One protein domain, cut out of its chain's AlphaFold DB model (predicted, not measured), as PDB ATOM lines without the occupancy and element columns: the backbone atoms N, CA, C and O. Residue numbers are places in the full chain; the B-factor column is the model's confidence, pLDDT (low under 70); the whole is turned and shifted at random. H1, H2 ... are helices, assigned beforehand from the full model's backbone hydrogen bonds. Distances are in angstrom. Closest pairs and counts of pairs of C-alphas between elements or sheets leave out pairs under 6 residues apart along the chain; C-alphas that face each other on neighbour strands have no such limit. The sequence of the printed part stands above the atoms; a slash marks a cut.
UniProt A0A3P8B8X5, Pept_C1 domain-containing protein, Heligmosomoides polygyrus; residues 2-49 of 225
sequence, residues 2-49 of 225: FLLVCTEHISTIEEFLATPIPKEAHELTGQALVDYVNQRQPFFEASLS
ATOM      1  N   PHE A   2     278.083 194.758 208.451       27.12
ATOM      2  CA  PHE A   2     277.468 193.713 207.632       27.12
ATOM      3  C   PHE A   2     278.341 193.475 206.396       27.12
ATOM      4  O   PHE A   2     278.592 194.402 205.630       27.12
ATOM      5  N   LEU A   3     278.831 192.244 206.244       26.86
ATOM      6  CA  LEU A   3     279.507 191.769 205.043       26.86
ATOM      7  C   LEU A   3     278.468 191.648 203.922       26.86
ATOM      8  O   LEU A   3     277.691 190.698 203.883       26.86
ATOM      9  N   LEU A   4     278.457 192.628 203.021       26.36
ATOM     10  CA  LEU A   4     277.933 192.464 201.670       26.36
ATOM     11  C   LEU A   4     278.900 191.539 200.925       26.36
ATOM     12  O   LEU A   4     279.925 191.979 200.413       26.36
ATOM     13  N   VAL A   5     278.601 190.239 200.909       29.61
ATOM     14  CA  VAL A   5     279.206 189.330 199.935       29.61
ATOM     15  C   VAL A   5     278.469 189.589 198.627       29.61
ATOM     16  O   VAL A   5     277.326 189.165 198.462       29.61
ATOM     17  N   CYS A   6     279.091 190.348 197.725       31.86
ATOM     18  CA  CYS A   6     278.665 190.400 196.334       31.86
ATOM     19  C   CYS A   6     278.715 188.970 195.790       31.86
ATOM     20  O   CYS A   6     279.791 188.423 195.574       31.86
ATOM     21  N   THR A   7     277.553 188.346 195.610       39.44
ATOM     22  CA  THR A   7     277.431 187.159 194.769       39.44
ATOM     23  C   THR A   7     277.898 187.559 193.376       39.44
ATOM     24  O   THR A   7     277.300 188.454 192.776       39.44
ATOM     25  N   GLU A   8     278.986 186.957 192.903       45.53
ATOM     26  CA  GLU A   8     279.508 187.142 191.552       45.53
ATOM     27  C   GLU A   8     278.390 186.850 190.550       45.53
ATOM     28  O   GLU A   8     277.996 185.708 190.317       45.53
ATOM     29  N   HIS A   9     277.804 187.918 190.018       51.09
ATOM     30  CA  HIS A   9     276.785 187.822 188.997       51.09
ATOM     31  C   HIS A   9     277.519 187.437 187.717       51.09
ATOM     32  O   HIS A   9     278.158 188.289 187.106       51.09
ATOM     33  N   ILE A  10     277.476 186.155 187.347       56.50
ATOM     34  CA  ILE A  10     278.020 185.666 186.075       56.50
ATOM     35  C   ILE A  10     277.396 186.528 184.975       56.50
ATOM     36  O   ILE A  10     276.180 186.502 184.765       56.50
ATOM     37  N   SER A  11     278.213 187.393 184.378       56.66
ATOM     38  CA  SER A  11     277.732 188.525 183.582       56.66
ATOM     39  C   SER A  11     277.695 188.188 182.097       56.66
ATOM     40  O   SER A  11     276.910 188.761 181.339       56.66
ATOM     41  N   THR A  12     278.496 187.201 181.688       71.00
ATOM     42  CA  THR A  12     278.615 186.760 180.301       71.00
ATOM     43  C   THR A  12     278.445 185.247 180.164       71.00
ATOM     44  O   THR A  12     278.722 184.462 181.072       71.00
ATOM     45  N   ILE A  13     277.975 184.814 178.990       68.62
ATOM     46  CA  ILE A  13     277.833 183.389 178.648       68.62
ATOM     47  C   ILE A  13     279.204 182.690 178.647       68.62
ATOM     48  O   ILE A  13     279.292 181.518 179.000       68.62
ATOM     49  N   GLU A  14     280.273 183.397 178.279       76.56
ATOM     50  CA  GLU A  14     281.632 182.852 178.198       76.56
ATOM     51  C   GLU A  14     282.193 182.488 179.580       76.56
ATOM     52  O   GLU A  14     282.726 181.392 179.753       76.56
ATOM     53  N   GLU A  15     281.987 183.346 180.583       75.94
ATOM     54  CA  GLU A  15     282.350 183.071 181.981       75.94
ATOM     55  C   GLU A  15     281.598 181.851 182.530       75.94
ATOM     56  O   GLU A  15     282.191 180.981 183.173       75.94
ATOM     57  N   PHE A  16     280.300 181.735 182.222       76.56
ATOM     58  CA  PHE A  16     279.512 180.567 182.613       76.56
ATOM     59  C   PHE A  16     280.069 179.276 182.001       76.56
ATOM     60  O   PHE A  16     280.275 178.295 182.712       76.56
ATOM     61  N   LEU A  17     280.345 179.281 180.692       76.06
ATOM     62  CA  LEU A  17     280.864 178.112 179.974       76.06
ATOM     63  C   LEU A  17     282.263 177.693 180.448       76.06
ATOM     64  O   LEU A  17     282.602 176.514 180.364       76.06
ATOM     65  N   ALA A  18     283.061 178.635 180.952       80.25
ATOM     66  CA  ALA A  18     284.376 178.361 181.522       80.25
ATOM     67  C   ALA A  18     284.316 177.774 182.946       80.25
ATOM     68  O   ALA A  18     285.314 177.241 183.434       80.25
ATOM     69  N   THR A  19     283.167 177.855 183.625       80.69
ATOM     70  CA  THR A  19     283.027 177.386 185.006       80.69
ATOM     71  C   THR A  19     282.893 175.855 185.040       80.69
ATOM     72  O   THR A  19     281.954 175.311 184.455       80.69
ATOM     73  N   PRO A  20     283.786 175.117 185.729       84.69
ATOM     74  CA  PRO A  20     283.729 173.660 185.749       84.69
ATOM     75  C   PRO A  20     282.515 173.143 186.533       84.69
ATOM     76  O   PRO A  20     282.182 173.646 187.612       84.69
ATOM     77  N   ILE A  21     281.882 172.089 186.011       85.81
ATOM     78  CA  ILE A  21     280.785 171.384 186.683       85.81
ATOM     79  C   ILE A  21     281.390 170.473 187.772       85.81
ATOM     80  O   ILE A  21     282.244 169.642 187.455       85.81
ATOM     81  N   PRO A  22     280.994 170.610 189.055       88.56
ATOM     82  CA  PRO A  22     281.443 169.729 190.132       88.56
ATOM     83  C   PRO A  22     281.045 168.272 189.877       88.56
ATOM     84  O   PRO A  22     279.993 168.007 189.294       88.56
ATOM     85  N   LYS A  23     281.847 167.317 190.361       89.88
ATOM     86  CA  LYS A  23     281.594 165.881 190.141       89.88
ATOM     87  C   LYS A  23     280.245 165.439 190.699       89.88
ATOM     88  O   LYS A  23     279.536 164.665 190.069       89.88
ATOM     89  N   GLU A  24     279.875 166.005 191.839       89.25
ATOM     90  CA  GLU A  24     278.638 165.740 192.567       89.25
ATOM     91  C   GLU A  24     277.405 166.157 191.751       89.25
ATOM     92  O   GLU A  24     276.349 165.540 191.850       89.25
ATOM     93  N   ALA A  25     277.540 167.175 190.890       87.56
ATOM     94  CA  ALA A  25     276.445 167.648 190.050       87.56
ATOM     95  C   ALA A  25     276.056 166.638 188.955       87.56
ATOM     96  O   ALA A  25     274.911 166.646 188.505       87.56
ATOM     97  N   HIS A  26     276.968 165.743 188.553       88.00
ATOM     98  CA  HIS A  26     276.676 164.701 187.563       88.00
ATOM     99  C   HIS A  26     275.752 163.597 188.095       88.00
ATOM    100  O   HIS A  26     275.144 162.884 187.298       88.00
ATOM    101  N   GLU A  27     275.627 163.458 189.416       93.31
ATOM    102  CA  GLU A  27     274.760 162.462 190.055       93.31
ATOM    103  C   GLU A  27     273.368 163.024 190.397       93.31
ATOM    104  O   GLU A  27     272.452 162.269 190.737       93.31
ATOM    105  N   LEU A  28     273.175 164.344 190.286       93.12
ATOM    106  CA  LEU A  28     271.904 164.991 190.597       93.12
ATOM    107  C   LEU A  28     270.820 164.582 189.597       93.12
ATOM    108  O   LEU A  28     270.999 164.614 188.381       93.12
ATOM    109  N   THR A  29     269.639 164.263 190.121       91.62
ATOM    110  CA  THR A  29     268.456 163.926 189.323       91.62
ATOM    111  C   THR A  29     267.208 164.596 189.891       91.62
ATOM    112  O   THR A  29     267.200 165.095 191.019       91.62
ATOM    113  N   GLY A  30     266.134 164.628 189.097       89.69
ATOM    114  CA  GLY A  30     264.841 165.150 189.535       89.69
ATOM    115  C   GLY A  30     264.918 166.602 190.015       89.69
ATOM    116  O   GLY A  30     265.532 167.444 189.361       89.69
ATOM    117  N   GLN A  31     264.282 166.890 191.155       92.56
ATOM    118  CA  GLN A  31     264.207 168.244 191.707       92.56
ATOM    119  C   GLN A  31     265.581 168.796 192.117       92.56
ATOM    120  O   GLN A  31     265.857 169.961 191.868       92.56
ATOM    121  N   ALA A  32     266.479 167.956 192.641       93.12
ATOM    122  CA  ALA A  32     267.809 168.398 193.063       93.12
ATOM    123  C   ALA A  32     268.644 168.938 191.887       93.12
ATOM    124  O   ALA A  32     269.373 169.918 192.033       93.12
ATOM    125  N   LEU A  33     268.502 168.333 190.703       93.06
ATOM    126  CA  LEU A  33     269.131 168.839 189.483       93.06
ATOM    127  C   LEU A  33     268.515 170.175 189.044       93.06
ATOM    128  O   LEU A  33     269.242 171.078 188.642       93.06
ATOM    129  N   VAL A  34     267.188 170.302 189.127       91.81
ATOM    130  CA  VAL A  34     266.477 171.546 188.791       91.81
ATOM    131  C   VAL A  34     266.950 172.696 189.679       91.81
ATOM    132  O   VAL A  34     267.328 173.748 189.165       91.81
ATOM    133  N   ASP A  35     266.990 172.473 190.991       94.06
ATOM    134  CA  ASP A  35     267.402 173.480 191.968       94.06
ATOM    135  C   ASP A  35     268.860 173.900 191.739       94.06
ATOM    136  O   ASP A  35     269.167 175.092 191.708       94.06
ATOM    137  N   TYR A  36     269.750 172.935 191.480       92.19
ATOM    138  CA  TYR A  36     271.148 173.203 191.147       92.19
ATOM    139  C   TYR A  36     271.297 174.056 189.878       92.19
ATOM    140  O   TYR A  36     272.041 175.038 189.877       92.19
ATOM    141  N   VAL A  37     270.584 173.718 188.798       90.69
ATOM    142  CA  VAL A  37     270.647 174.470 187.532       90.69
ATOM    143  C   VAL A  37     270.148 175.902 187.723       90.69
ATOM    144  O   VAL A  37     270.797 176.832 187.251       90.69
ATOM    145  N   ASN A  38     269.042 176.097 188.443       91.44
ATOM    146  CA  ASN A  38     268.491 177.427 188.717       91.44
ATOM    147  C   ASN A  38     269.375 178.256 189.659       91.44
ATOM    148  O   ASN A  38     269.403 179.478 189.559       91.44
ATOM    149  N   GLN A  39     270.130 177.609 190.549       90.88
ATOM    150  CA  GLN A  39     271.114 178.287 191.392       90.88
ATOM    151  C   GLN A  39     272.362 178.713 190.604       90.88
ATOM    152  O   GLN A  39     272.987 179.722 190.930       90.88
ATOM    153  N   ARG A  40     272.764 177.932 189.593       89.19
ATOM    154  CA  ARG A  40     274.034 178.121 188.877       89.19
ATOM    155  C   ARG A  40     273.975 179.087 187.705       89.19
ATOM    156  O   ARG A  40     275.034 179.564 187.300       89.19
ATOM    157  N   GLN A  41     272.802 179.353 187.141       85.31
ATOM    158  CA  GLN A  41     272.677 180.267 186.009       85.31
ATOM    159  C   GLN A  41     271.380 181.091 186.052       85.31
ATOM    160  O   GLN A  41     270.350 180.561 186.460       85.31
ATOM    161  N   PRO A  42     271.410 182.358 185.593       82.50
ATOM    162  CA  PRO A  42     270.233 183.229 185.539       82.50
ATOM    163  C   PRO A  42     269.579 183.326 184.143       82.50
ATOM    164  O   PRO A  42     268.659 184.117 183.949       82.50
ATOM    165  N   PHE A  43     270.072 182.597 183.138       79.75
ATOM    166  CA  PHE A  43     269.665 182.729 181.733       79.75
ATOM    167  C   PHE A  43     268.302 182.103 181.417       79.75
ATOM    168  O   PHE A  43     267.625 182.546 180.489       79.75
ATOM    169  N   PHE A  44     267.914 181.052 182.137       82.56
ATOM    170  CA  PHE A  44     266.621 180.391 181.984       82.56
ATOM    171  C   PHE A  44     266.162 179.761 183.298       82.56
ATOM    172  O   PHE A  44     266.965 179.446 184.168       82.56
ATOM    173  N   GLU A  45     264.860 179.521 183.408       85.31
ATOM    174  CA  GLU A  45     264.275 178.796 184.534       85.31
ATOM    175  C   GLU A  45     264.058 177.325 184.148       85.31
ATOM    176  O   GLU A  45     263.302 177.002 183.227       85.31
ATOM    177  N   ALA A  46     264.746 176.420 184.840       87.44
ATOM    178  CA  ALA A  46     264.561 174.983 184.729       87.44
ATOM    179  C   ALA A  46     263.348 174.531 185.552       87.44
ATOM    180  O   ALA A  46     263.107 175.004 186.661       87.44
ATOM    181  N   SER A  47     262.605 173.558 185.024       87.31
ATOM    182  CA  SER A  47     261.478 172.928 185.718       87.31
ATOM    183  C   SER A  47     261.337 171.472 185.287       87.31
ATOM    184  O   SER A  47     261.749 171.108 184.181       87.31
ATOM    185  N   LEU A  48     260.723 170.639 186.130       86.50
ATOM    186  CA  LEU A  48     260.378 169.277 185.736       86.50
ATOM    187  C   LEU A  48     259.345 169.303 184.605       86.50
ATOM    188  O   LEU A  48     258.281 169.912 184.715       86.50
ATOM    189  N   SER A  49     259.655 168.603 183.512       79.19
ATOM    190  CA  SER A  49     258.702 168.412 182.422       79.19
ATOM    191  C   SER A  49     257.535 167.552 182.921       79.19
ATOM    192  O   SER A  49     257.778 166.421 183.347       79.19
TER     193      SER A  49
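This is residues 2 to 49 of the 225 residues of the protein "Pept_C1 domain-containing protein" of Heligmosomoides polygyrus (UniProt A0A3P8B8X5). One longer helix, H3, has the closing residues 41 to 49 folded back alongside it, while two short helices, H2 and H1, lead up to it in a loose arch and residues 2 to 8 stick out as a free arm. The printed part has 48 residues with three named helices, in the order H1, H2, H3, and no named strand. The class is all helix, though only 22 residues are in named elements. It is loose, with a radius of gyration of the C-alphas of 12.6 A and spans of 36 by 28 by 22 A.

H3, residues 30 to 40, touches no helix. H2, residues 23 to 27, is close to H3 but not clearly touching; their closest C-alphas, of Ala 25 and Leu 33, are 7.4 A apart. H1, residues 13 to 18, is apart from both. In H1 and H3 every O i to N i+4 pair is within hydrogen-bond range; in H2 0 of 1 is, beside 2 of 2 O i to N i+3 pairs.

H3 measures 15.9 A from C-alpha 30 at (264.841, 165.150, 189.535) to C-alpha 40 at (274.034, 178.121, 188.877). H2 measures 7.6 A. H1 measures 8.7 A from C-alpha 13 at (277.833, 183.389, 178.648).

The C-alphas farthest apart, of Phe 2 and Ser 49, are 40.3 A apart. The printed part has no cut, and both links are tight. Mean pLDDT of the printed part is 76.1; residues 2 to 11 and 13 are under 70.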